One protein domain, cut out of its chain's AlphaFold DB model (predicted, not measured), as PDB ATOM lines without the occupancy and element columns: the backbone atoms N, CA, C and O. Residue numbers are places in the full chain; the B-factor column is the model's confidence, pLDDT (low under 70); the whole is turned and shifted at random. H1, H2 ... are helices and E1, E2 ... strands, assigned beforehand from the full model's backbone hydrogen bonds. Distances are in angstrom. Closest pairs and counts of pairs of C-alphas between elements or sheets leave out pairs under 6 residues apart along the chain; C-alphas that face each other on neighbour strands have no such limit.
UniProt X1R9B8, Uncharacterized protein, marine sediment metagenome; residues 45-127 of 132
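This is residues 45 to 127 of the 132 residues of an uncharacterized protein of marine sediment metagenome (UniProt X1R9B8). Two parallel strands, E1 and E2, form a small ribbon between helices: H1 and H2 lie side by side on one side of it, and H3 lies on the other. The long link of residues 81 to 98 loops out to one end of the longest axis, with Ala 45 at the other end. The printed part has 83 residues with three named helices and two named strands, in the order E1, H1, E2, H2, H3 along the chain; its class is mixed, helices and strands, with 42 residues in named elements. It is compact, with a radius of gyration of the C-alphas of 12.4 A, and spans 40 by 28 by 19 A.

Start with E1, residues 50 to 55, and E2, residues 74 to 80, parallel at 27 degrees; N 77 and O 52 are 2.8 A apart, within hydrogen-bond range. H1, residues 59 to 68, completes a strand-helix-strand unit, two parallel neighbour strands with a helix between, with a right-handed crossover; the closest C-alphas of H1 and E2 are Leu 68 and Val 74, 6.6 A. H2, residues 99 to 110, and H1 are close but not clearly touching, at a shallow tilt of 14 degrees, the same way; their closest C-alphas are Ile 62 and Ala 102, 6.6 A. H3, residues 120 to 126, is apart from H1 and H2; its closest C-alphas to E2 are Tyr 120 and Cys 80, 6.1 A. In H1, H2 and H3 every O i to N i+4 pair is within hydrogen-bond range.

Find C-alpha 50 at (-27.963, 17.496, -4.134), where E1 begins its 15.9 A. E2 runs 17.3 A, H1 14.5 A, H2 16.3 A. H3 runs 9.9 A to C-alpha 126 at (-20.999, 3.418, 0.388).

The C-alphas of Ala 45 and Met 90 are farthest apart, at 39.9 A. The printed part has no cut. The link from E2 to H2 is long, at 18 residues. No printed residue is under 70 in pLDDT.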
ATOM      1  N   ALA A  45     -33.374  23.109   2.878       77.06
ATOM      2  CA  ALA A  45     -33.109  22.147   3.938       77.06
ATOM      3  C   ALA A  45     -31.991  21.180   3.497       77.06
ATOM      4  O   ALA A  45     -31.927  20.830   2.320       77.06
ATOM      5  N   PRO A  46     -31.124  20.691   4.405       76.25
ATOM      6  CA  PRO A  46     -30.034  19.786   4.031       76.25
ATOM      7  C   PRO A  46     -30.481  18.542   3.250       76.25
ATOM      8  O   PRO A  46     -29.735  18.066   2.407       76.25
ATOM      9  N   SER A  47     -31.696  18.045   3.504       79.94
ATOM     10  CA  SER A  47     -32.302  16.903   2.806       79.94
ATOM     11  C   SER A  47     -32.757  17.200   1.373       79.94
ATOM     12  O   SER A  47     -33.117  16.282   0.650       79.94
ATOM     13  N   GLU A  48     -32.823  18.472   0.988       83.12
ATOM     14  CA  GLU A  48     -33.225  18.922  -0.350       83.12
ATOM     15  C   GLU A  48     -32.030  19.330  -1.211       83.12
ATOM     16  O   GLU A  48     -32.208  19.687  -2.373       83.12
ATOM     17  N   LYS A  49     -30.820  19.291  -0.644       88.19
ATOM     18  CA  LYS A  49     -29.597  19.548  -1.391       88.19
ATOM     19  C   LYS A  49     -29.191  18.315  -2.182       88.19
ATOM     20  O   LYS A  49     -29.320  17.189  -1.706       88.19
ATOM     21  N   VAL A  50     -28.630  18.538  -3.362       90.62
ATOM     22  CA  VAL A  50     -27.963  17.496  -4.134       90.62
ATOM     23  C   VAL A  50     -26.643  17.159  -3.443       90.62
ATOM     24  O   VAL A  50     -25.774  18.022  -3.285       90.62
ATOM     25  N   ASN A  51     -26.500  15.902  -3.029       91.88
ATOM     26  CA  ASN A  51     -25.248  15.375  -2.504       91.88
ATOM     27  C   ASN A  51     -24.307  15.062  -3.667       91.88
ATOM     28  O   ASN A  51     -24.611  14.229  -4.522       91.88
ATOM     29  N   VAL A  52     -23.166  15.742  -3.684       94.06
ATOM     30  CA  VAL A  52     -22.128  15.589  -4.705       94.06
ATOM     31  C   VAL A  52     -20.860  15.073  -4.047       94.06
ATOM     32  O   VAL A  52     -20.470  15.550  -2.979       94.06
ATOM     33  N   ALA A  53     -20.194  14.130  -4.699       95.31
ATOM     34  CA  ALA A  53     -18.840  13.739  -4.339       95.31
ATOM     35  C   ALA A  53     -17.826  14.266  -5.349       95.31
ATOM     36  O   ALA A  53     -18.141  14.454  -6.523       95.31
ATOM     37  N   ILE A  54     -16.599  14.484  -4.886       96.38
ATOM     38  CA  ILE A  54     -15.507  14.985  -5.721       96.38
ATOM     39  C   ILE A  54     -14.475  13.882  -5.880       96.38
ATOM     40  O   ILE A  54     -13.779  13.554  -4.923       96.38
ATOM     41  N   ILE A  55     -14.360  13.339  -7.091       96.56
ATOM     42  CA  ILE A  55     -13.299  12.398  -7.455       96.56
ATOM     43  C   ILE A  55     -12.189  13.186  -8.152       96.56
ATOM     44  O   ILE A  55     -12.389  13.736  -9.233       96.56
ATOM     45  N   GLY A  56     -11.016  13.239  -7.532       96.62
ATOM     46  CA  GLY A  56      -9.887  14.048  -7.971       96.62
ATOM     47  C   GLY A  56      -9.935  15.458  -7.387       96.62
ATOM     48  O   GLY A  56     -10.625  16.349  -7.873       96.62
ATOM     49  N   THR A  57      -9.110  15.693  -6.375       96.94
ATOM     50  CA  THR A  57      -8.953  16.970  -5.665       96.94
ATOM     51  C   THR A  57      -7.672  17.703  -6.068       96.94
ATOM     52  O   THR A  57      -7.054  18.412  -5.275       96.94
ATOM     53  N   GLY A  58      -7.264  17.554  -7.333       95.31
ATOM     54  CA  GLY A  58      -6.186  18.331  -7.949       95.31
ATOM     55  C   GLY A  58      -6.568  19.802  -8.183       95.31
ATOM     56  O   GLY A  58      -7.606  20.263  -7.723       95.31
ATOM     57  N   GLY A  59      -5.766  20.555  -8.945       95.12
ATOM     58  CA  GLY A  59      -5.966  22.000  -9.127       95.12
ATOM     59  C   GLY A  59      -7.371  22.367  -9.621       95.12
ATOM     60  O   GLY A  59      -8.071  23.132  -8.961       95.12
ATOM     61  N   GLN A  60      -7.825  21.747 -10.717       94.94
ATOM     62  CA  GLN A  60      -9.191  21.939 -11.221       94.94
ATOM     63  C   GLN A  60     -10.248  21.429 -10.230       94.94
ATOM     64  O   GLN A  60     -11.272  22.080 -10.056       94.94
ATOM     65  N   GLY A  61     -10.001  20.304  -9.552       95.31
ATOM     66  CA  GLY A  61     -10.916  19.756  -8.547       95.31
ATOM     67  C   GLY A  61     -11.164  20.739  -7.403       95.31
ATOM     68  O   GLY A  61     -12.310  21.018  -7.064       95.31
ATOM     69  N   ILE A  62     -10.105  21.363  -6.882       96.88
ATOM     70  CA  ILE A  62     -10.194  22.412  -5.858       96.88
ATOM     71  C   ILE A  62     -10.953  23.643  -6.373       96.88
ATOM     72  O   ILE A  62     -11.730  24.239  -5.623       96.88
ATOM     73  N   VAL A  63     -10.752  24.042  -7.633       95.81
ATOM     74  CA  VAL A  63     -11.514  25.145  -8.242       95.81
ATOM     75  C   VAL A  63     -13.001  24.796  -8.331       95.81
ATOM     76  O   VAL A  63     -13.824  25.570  -7.843       95.81
ATOM     77  N   ASN A  64     -13.340  23.616  -8.852       95.69
ATOM     78  CA  ASN A  64     -14.720  23.141  -8.958       95.69
ATOM     79  C   ASN A  64     -15.389  23.055  -7.578       95.69
ATOM     80  O   ASN A  64     -16.501  23.542  -7.402       95.69
ATOM     81  N   MET A  65     -14.691  22.523  -6.569       95.62
ATOM     82  CA  MET A  65     -15.172  22.491  -5.183       95.62
ATOM     83  C   MET A  65     -15.534  23.881  -4.663       95.62
ATOM     84  O   MET A  65     -16.603  24.075  -4.088       95.62
ATOM     85  N   LYS A  66     -14.653  24.866  -4.876       95.81
ATOM     86  CA  LYS A  66     -14.899  26.250  -4.450       95.81
ATOM     87  C   LYS A  66     -16.090  26.871  -5.170       95.81
ATOM     88  O   LYS A  66     -16.790  27.671  -4.561       95.81
ATOM     89  N   GLN A  67     -16.325  26.519  -6.434       96.12
ATOM     90  CA  GLN A  67     -17.512  26.954  -7.169       96.12
ATOM     91  C   GLN A  67     -18.779  26.319  -6.586       96.12
ATOM     92  O   GLN A  67     -19.713  27.049  -6.271       96.12
ATOM     93  N   LEU A  68     -18.766  25.007  -6.325       95.31
ATOM     94  CA  LEU A  68     -19.888  24.278  -5.722       95.31
ATOM     95  C   LEU A  68     -20.260  24.773  -4.320       95.31
ATOM     96  O   LEU A  68     -21.426  24.721  -3.948       95.31
ATOM     97  N   PHE A  69     -19.313  25.298  -3.538       94.88
ATOM     98  CA  PHE A  69     -19.640  25.921  -2.249       94.88
ATOM     99  C   PHE A  69     -20.538  27.156  -2.359       94.88
ATOM    100  O   PHE A  69     -21.161  27.524  -1.361       94.88
ATOM    101  N   ASN A  70     -20.609  27.784  -3.535       94.31
ATOM    102  CA  ASN A  70     -21.492  28.920  -3.785       94.31
ATOM    103  C   ASN A  70     -22.881  28.493  -4.281       94.31
ATOM    104  O   ASN A  70     -23.766  29.342  -4.348       94.31
ATOM    105  N   GLU A  71     -23.086  27.209  -4.590       93.38
ATOM    106  CA  GLU A  71     -24.380  26.686  -5.024       93.38
ATOM    107  C   GLU A  71     -25.233  26.313  -3.795       93.38
ATOM    108  O   GLU A  71     -24.889  25.395  -3.039       93.38
ATOM    109  N   PRO A  72     -26.338  27.034  -3.523       89.62
ATOM    110  CA  PRO A  72     -27.088  26.888  -2.275       89.62
ATOM    111  C   PRO A  72     -27.796  25.533  -2.149       89.62
ATOM    112  O   PRO A  72     -28.043  25.069  -1.029       89.62
ATOM    113  N   ASP A  73     -28.102  24.900  -3.278       90.62
ATOM    114  CA  ASP A  73     -28.785  23.617  -3.421       90.62
ATOM    115  C   ASP A  73     -27.822  22.427  -3.538       90.62
ATOM    116  O   ASP A  73     -28.275  21.294  -3.673       90.62
ATOM    117  N   VAL A  74     -26.508  22.644  -3.420       92.25
ATOM    118  CA  VAL A  74     -25.504  21.575  -3.458       92.25
ATOM    119  C   VAL A  74     -24.813  21.424  -2.107       92.25
ATOM    120  O   VAL A  74     -24.619  22.371  -1.335       92.25
ATOM    121  N   ARG A  75     -24.429  20.186  -1.797       92.31
ATOM    122  CA  ARG A  75     -23.541  19.860  -0.686       92.31
ATOM    123  C   ARG A  75     -22.468  18.884  -1.147       92.31
ATOM    124  O   ARG A  75     -22.784  17.833  -1.695       92.31
ATOM    125  N   ILE A  76     -21.211  19.194  -0.838       95.25
ATOM    126  CA  ILE A  76     -20.123  18.221  -0.971       95.25
ATOM    127  C   ILE A  76     -20.260  17.199   0.161       95.25
ATOM    128  O   ILE A  76     -20.113  17.544   1.337       95.25
ATOM    129  N   ALA A  77     -20.609  15.969  -0.207       94.56
ATOM    130  CA  ALA A  77     -20.922  14.880   0.707       94.56
ATOM    131  C   ALA A  77     -19.741  13.927   0.926       94.56
ATOM    132  O   ALA A  77     -19.621  13.416   2.030       94.56
ATOM    133  N   ALA A  78     -18.854  13.759  -0.060       96.69
ATOM    134  CA  ALA A  78     -17.665  12.910   0.040       96.69
ATOM    135  C   ALA A  78     -16.522  13.409  -0.863       96.69
ATOM    136  O   ALA A  78     -16.746  14.137  -1.837       96.69
ATOM    137  N   LEU A  79     -15.291  13.007  -0.544       97.62
ATOM    138  CA  LEU A  79     -14.091  13.281  -1.344       97.62
ATOM    139  C   LEU A  79     -13.370  11.977  -1.692       97.62
ATOM    140  O   LEU A  79     -13.252  11.092  -0.849       97.62
ATOM    141  N   CYS A  80     -12.822  11.886  -2.901       97.69
ATOM    142  CA  CYS A  80     -12.003  10.765  -3.339       97.69
ATOM    143  C   CYS A  80     -10.743  11.250  -4.066       97.69
ATOM    144  O   CYS A  80     -10.829  11.935  -5.080       97.69
ATOM    145  N   ASP A  81      -9.565  10.877  -3.576       97.62
ATOM    146  CA  ASP A  81      -8.268  11.173  -4.190       97.62
ATOM    147  C   ASP A  81      -7.196  10.267  -3.577       97.62
ATOM    148  O   ASP A  81      -7.159  10.071  -2.367       97.62
ATOM    149  N   ILE A  82      -6.300   9.734  -4.406       97.38
ATOM    150  CA  ILE A  82      -5.158   8.931  -3.947       97.38
ATOM    151  C   ILE A  82      -4.083   9.842  -3.332       97.38
ATOM    152  O   ILE A  82      -3.337   9.441  -2.439       97.38
ATOM    153  N   ASN A  83      -3.979  11.077  -3.822       97.38
ATOM    154  CA  ASN A  83      -2.955  12.021  -3.424       97.38
ATOM    155  C   ASN A  83      -3.364  12.797  -2.165       97.38
ATOM    156  O   ASN A  83      -4.299  13.594  -2.176       97.38
ATOM    157  N   GLU A  84      -2.605  12.622  -1.085       97.81
ATOM    158  CA  GLU A  84      -2.854  13.296   0.193       97.81
ATOM    159  C   GLU A  84      -2.623  14.807   0.132       97.81
ATOM    160  O   GLU A  84      -3.351  15.585   0.755       97.81
ATOM    161  N   PHE A  85      -1.574  15.225  -0.576       97.56
ATOM    162  CA  PHE A  85      -1.152  16.617  -0.623       97.56
ATOM    163  C   PHE A  85      -0.199  16.866  -1.791       97.56
ATOM    164  O   PHE A  85       0.748  16.115  -2.023       97.56
ATOM    165  N   SER A  86      -0.378  17.986  -2.474       96.00
ATOM    166  CA  SER A  86       0.592  18.529  -3.416       96.00
ATOM    167  C   SER A  86       0.590  20.046  -3.385       96.00
ATOM    168  O   SER A  86      -0.455  20.677  -3.219       96.00
ATOM    169  N   ASP A  87       1.770  20.626  -3.573       95.69
ATOM    170  CA  ASP A  87       1.926  22.054  -3.810       95.69
ATOM    171  C   ASP A  87       1.891  22.318  -5.320       95.69
ATOM    172  O   ASP A  87       2.781  21.912  -6.067       95.69
ATOM    173  N   TYR A  88       0.829  22.980  -5.767       92.88
ATOM    174  CA  TYR A  88       0.608  23.403  -7.142       92.88
ATOM    175  C   TYR A  88       0.890  24.886  -7.375       92.88
ATOM    176  O   TYR A  88       0.535  25.405  -8.432       92.88
ATOM    177  N   SER A  89       1.580  25.569  -6.456       92.94
ATOM    178  CA  SER A  89       1.898  27.001  -6.563       92.94
ATOM    179  C   SER A  89       2.622  27.386  -7.857       92.94
ATOM    180  O   SER A  89       2.458  28.507  -8.328       92.94
ATOM    181  N   MET A  90       3.385  26.468  -8.460       93.00
ATOM    182  CA  MET A  90       4.074  26.697  -9.741       93.00
ATOM    183  C   MET A  90       3.218  26.394 -10.985       93.00
ATOM    184  O   MET A  90       3.650  26.674 -12.101       93.00
ATOM    185  N   PHE A  91       2.031  25.803 -10.827       90.81
ATOM    186  CA  PHE A  91       1.152  25.401 -11.928       90.81
ATOM    187  C   PHE A  91      -0.042  26.347 -12.082       90.81
ATOM    188  O   PHE A  91      -0.338  27.155 -11.207       90.81
ATOM    189  N   TYR A  92      -0.764  26.209 -13.199       89.56
ATOM    190  CA  TYR A  92      -1.862  27.093 -13.610       89.56
ATOM    191  C   TYR A  92      -2.910  27.378 -12.517       89.56
ATOM    192  O   TYR A  92      -3.358  28.511 -12.382       89.56
ATOM    193  N   TYR A  93      -3.283  26.371 -11.722       88.12
ATOM    194  CA  TYR A  93      -4.296  26.524 -10.670       88.12
ATOM    195  C   TYR A  93      -3.754  27.115  -9.359       88.12
ATOM    196  O   TYR A  93      -4.543  27.623  -8.563       88.12
ATOM    197  N   GLY A  94      -2.435  27.077  -9.142       91.12
ATOM    198  CA  GLY A  94      -1.789  27.578  -7.931       91.12
ATOM    199  C   GLY A  94      -2.184  26.844  -6.639       91.12
ATOM    200  O   GLY A  94      -3.062  25.982  -6.613       91.12
ATOM    201  N   GLY A  95      -1.548  27.237  -5.532       93.19
ATOM    202  CA  GLY A  95      -1.912  26.804  -4.178       93.19
ATOM    203  C   GLY A  95      -1.692  25.316  -3.901       93.19
ATOM    204  O   GLY A  95      -0.961  24.642  -4.608       93.19
ATOM    205  N   THR A  96      -2.317  24.802  -2.844       96.12
ATOM    206  CA  THR A  96      -2.219  23.393  -2.440       96.12
ATOM    207  C   THR A  96      -3.450  22.599  -2.877       96.12
ATOM    208  O   THR A  96      -4.564  23.122  -2.929       96.12
ATOM    209  N   ALA A  97      -3.243  21.325  -3.196       96.94
ATOM    210  CA  ALA A  97      -4.269  20.403  -3.675       96.94
ATOM    211  C   ALA A  97      -4.067  18.994  -3.089       96.94
ATOM    212  O   ALA A  97      -3.067  18.731  -2.422       96.94
ATOM    213  N   GLY A  98      -5.010  18.090  -3.337       96.94
ATOM    214  CA  GLY A  98      -5.061  16.749  -2.752       96.94
ATOM    215  C   GLY A  98      -6.069  16.637  -1.606       96.94
ATOM    216  O   GLY A  98      -6.737  17.610  -1.231       96.94
ATOM    217  N   MET A  99      -6.157  15.434  -1.039       98.00
ATOM    218  CA  MET A  99      -7.183  15.056  -0.067       98.00
ATOM    219  C   MET A  99      -7.203  15.975   1.159       98.00
ATOM    220  O   MET A  99      -8.266  16.437   1.578       98.00
ATOM    221  N   LYS A 100      -6.035  16.289   1.738       98.06
ATOM    222  CA  LYS A 100      -5.960  17.106   2.962       98.06
ATOM    223  C   LYS A 100      -6.407  18.553   2.727       98.06
ATOM    224  O   LYS A 100      -7.269  19.001   3.486       98.06
ATOM    225  N   PRO A 101      -5.911  19.280   1.701       97.88
ATOM    226  CA  PRO A 101      -6.425  20.612   1.387       97.88
ATOM    227  C   PRO A 101      -7.925  20.620   1.081       97.88
ATOM    228  O   PRO A 101      -8.643  21.499   1.557       97.88
ATOM    229  N   ALA A 102      -8.427  19.629   0.340       97.94
ATOM    230  CA  ALA A 102      -9.852  19.520   0.038       97.94
ATOM    231  C   ALA A 102     -10.701  19.303   1.301       97.94
ATOM    232  O   ALA A 102     -11.694  20.002   1.512       97.94
ATOM    233  N   LEU A 103     -10.284  18.392   2.183       98.38
ATOM    234  CA  LEU A 103     -10.971  18.133   3.446       98.38
ATOM    235  C   LEU A 103     -10.952  19.358   4.372       98.38
ATOM    236  O   LEU A 103     -11.938  19.631   5.059       98.38
ATOM    237  N   GLU A 104      -9.855  20.114   4.390       98.19
ATOM    238  CA  GLU A 104      -9.765  21.371   5.134       98.19
ATOM    239  C   GLU A 104     -10.751  22.418   4.602       98.19
ATOM    240  O   GLU A 104     -11.446  23.063   5.390       98.19
ATOM    241  N   LEU A 105     -10.884  22.543   3.277       97.94
ATOM    242  CA  LEU A 105     -11.877  23.423   2.662       97.94
ATOM    243  C   LEU A 105     -13.310  23.026   3.044       97.94
ATOM    244  O   LEU A 105     -14.101  23.896   3.410       97.94
ATOM    245  N   VAL A 106     -13.633  21.728   3.035       97.94
ATOM    246  CA  VAL A 106     -14.943  21.222   3.484       97.94
ATOM    247  C   VAL A 106     -15.187  21.555   4.958       97.94
ATOM    248  O   VAL A 106     -16.243  22.089   5.301       97.94
ATOM    249  N   ARG A 107     -14.199  21.319   5.832       97.69
ATOM    250  CA  ARG A 107     -14.289  21.663   7.262       97.69
ATOM    251  C   ARG A 107     -14.514  23.151   7.476       97.69
ATOM    252  O   ARG A 107     -15.327  23.523   8.316       97.69
ATOM    253  N   LYS A 108     -13.823  23.997   6.713       97.56
ATOM    254  CA  LYS A 108     -13.988  25.449   6.780       97.56
ATOM    255  C   LYS A 108     -15.387  25.881   6.338       97.56
ATOM    256  O   LYS A 108     -15.956  26.771   6.961       97.56
ATOM    257  N   GLN A 109     -15.933  25.256   5.296       95.75
ATOM    258  CA  GLN A 109     -17.246  25.606   4.758       95.75
ATOM    259  C   GLN A 109     -18.398  25.130   5.653       95.75
ATOM    260  O   GLN A 109     -19.352  25.870   5.876       95.75
ATOM    261  N   TYR A 110     -18.336  23.891   6.147       94.06
ATOM    262  CA  TYR A 110     -19.467  23.245   6.825       94.06
ATOM    263  C   TYR A 110     -19.278  23.068   8.336       94.06
ATOM    264  O   TYR A 110     -20.181  22.568   9.004       94.06
ATOM    265  N   GLY A 111     -18.113  23.422   8.884       96.12
ATOM    266  CA  GLY A 111     -17.770  23.208  10.294       96.12
ATOM    267  C   GLY A 111     -17.510  21.743  10.666       96.12
ATOM    268  O   GLY A 111     -17.278  21.442  11.834       96.12
ATOM    269  N   GLN A 112     -17.542  20.824   9.697       94.12
ATOM    270  CA  GLN A 112     -17.349  19.390   9.902       94.12
ATOM    271  C   GLN A 112     -16.659  18.739   8.702       94.12
ATOM    272  O   GLN A 112     -16.676  19.267   7.592       94.12
ATOM    273  N   ALA A 113     -16.039  17.586   8.944       96.38
ATOM    274  CA  ALA A 113     -15.470  16.750   7.896       96.38
ATOM    275  C   ALA A 113     -16.568  16.043   7.085       96.38
ATOM    276  O   ALA A 113     -17.692  15.875   7.559       96.38
ATOM    277  N   CYS A 114     -16.202  15.586   5.891       95.25
ATOM    278  CA  CYS A 114     -16.954  14.588   5.135       95.25
ATOM    279  C   CYS A 114     -16.135  13.286   5.043       95.25
ATOM    280  O   CYS A 114     -14.926  13.327   5.309       95.25
ATOM    281  N   PRO A 115     -16.767  12.150   4.705       97.12
ATOM    282  CA  PRO A 115     -16.076  10.926   4.317       97.12
ATOM    283  C   PRO A 115     -15.042  11.152   3.207       97.12
ATOM    284  O   PRO A 115     -15.225  11.979   2.308       97.12
ATOM    285  N   THR A 116     -13.935  10.420   3.295       97.81
ATOM    286  CA  THR A 116     -12.808  10.504   2.361       97.81
ATOM    287  C   THR A 116     -12.387   9.116   1.916       97.81
ATOM    288  O   THR A 116     -12.260   8.225   2.756       97.81
ATOM    289  N   TYR A 117     -12.081   8.974   0.633       97.69
ATOM    290  CA  TYR A 117     -11.774   7.699  -0.001       97.69
ATOM    291  C   TYR A 117     -10.512   7.792  -0.858       97.69
ATOM    292  O   TYR A 117     -10.245   8.814  -1.486       97.69
ATOM    293  N   HIS A 118      -9.744   6.709  -0.932       97.75
ATOM    294  CA  HIS A 118      -8.667   6.572  -1.923       97.75
ATOM    295  C   HIS A 118      -9.104   5.748  -3.140       97.75
ATOM    296  O   HIS A 118      -8.452   5.808  -4.179       97.75
ATOM    297  N   ASP A 119     -10.212   5.009  -3.022       96.06
ATOM    298  CA  ASP A 119     -10.825   4.221  -4.091       96.06
ATOM    299  C   ASP A 119     -12.245   4.726  -4.359       96.06
ATOM    300  O   ASP A 119     -13.097   4.752  -3.468       96.06
ATOM    301  N   TYR A 120     -12.506   5.117  -5.604       94.12
ATOM    302  CA  TYR A 120     -13.818   5.609  -5.997       94.12
ATOM    303  C   TYR A 120     -14.863   4.492  -6.026       94.12
ATOM    304  O   TYR A 120     -16.032   4.790  -5.829       94.12
ATOM    305  N   ASN A 121     -14.489   3.226  -6.239       94.75
ATOM    306  CA  ASN A 121     -15.459   2.129  -6.212       94.75
ATOM    307  C   ASN A 121     -16.027   1.966  -4.802       94.75
ATOM    308  O   ASN A 121     -17.240   1.930  -4.639       94.75
ATOM    309  N   GLN A 122     -15.157   1.995  -3.787       95.38
ATOM    310  CA  GLN A 122     -15.584   1.987  -2.389       95.38
ATOM    311  C   GLN A 122     -16.507   3.172  -2.080       95.38
ATOM    312  O   GLN A 122     -17.552   2.994  -1.463       95.38
ATOM    313  N   MET A 123     -16.146   4.376  -2.534       94.62
ATOM    314  CA  MET A 123     -16.991   5.555  -2.346       94.62
ATOM    315  C   MET A 123     -18.377   5.366  -2.976       94.62
ATOM    316  O   MET A 123     -19.376   5.699  -2.353       94.62
ATOM    317  N   LEU A 124     -18.446   4.840  -4.202       91.81
ATOM    318  CA  LEU A 124     -19.709   4.634  -4.915       91.81
ATOM    319  C   LEU A 124     -20.571   3.517  -4.317       91.81
ATOM    320  O   LEU A 124     -21.788   3.559  -4.465       91.81
ATOM    321  N   ASP A 125     -19.956   2.543  -3.648       92.56
ATOM    322  CA  ASP A 125     -20.673   1.482  -2.941       92.56
ATOM    323  C   ASP A 125     -21.258   1.964  -1.600       92.56
ATOM    324  O   ASP A 125     -22.288   1.456  -1.153       92.56
ATOM    325  N   GLU A 126     -20.606   2.926  -0.939       90.94
ATOM    326  CA  GLU A 126     -20.999   3.418   0.388       90.94
ATOM    327  C   GLU A 126     -21.922   4.645   0.343       90.94
ATOM    328  O   GLU A 126     -22.792   4.794   1.205       90.94
ATOM    329  N   GLU A 127     -21.735   5.526  -0.637       87.31
ATOM    330  CA  GLU A 127     -22.382   6.835  -0.683       87.31
ATOM    331  C   GLU A 127     -23.558   6.870  -1.672       87.31
ATOM    332  O   GLU A 127     -23.452   6.470  -2.830       87.31
TER     333      GLU A 127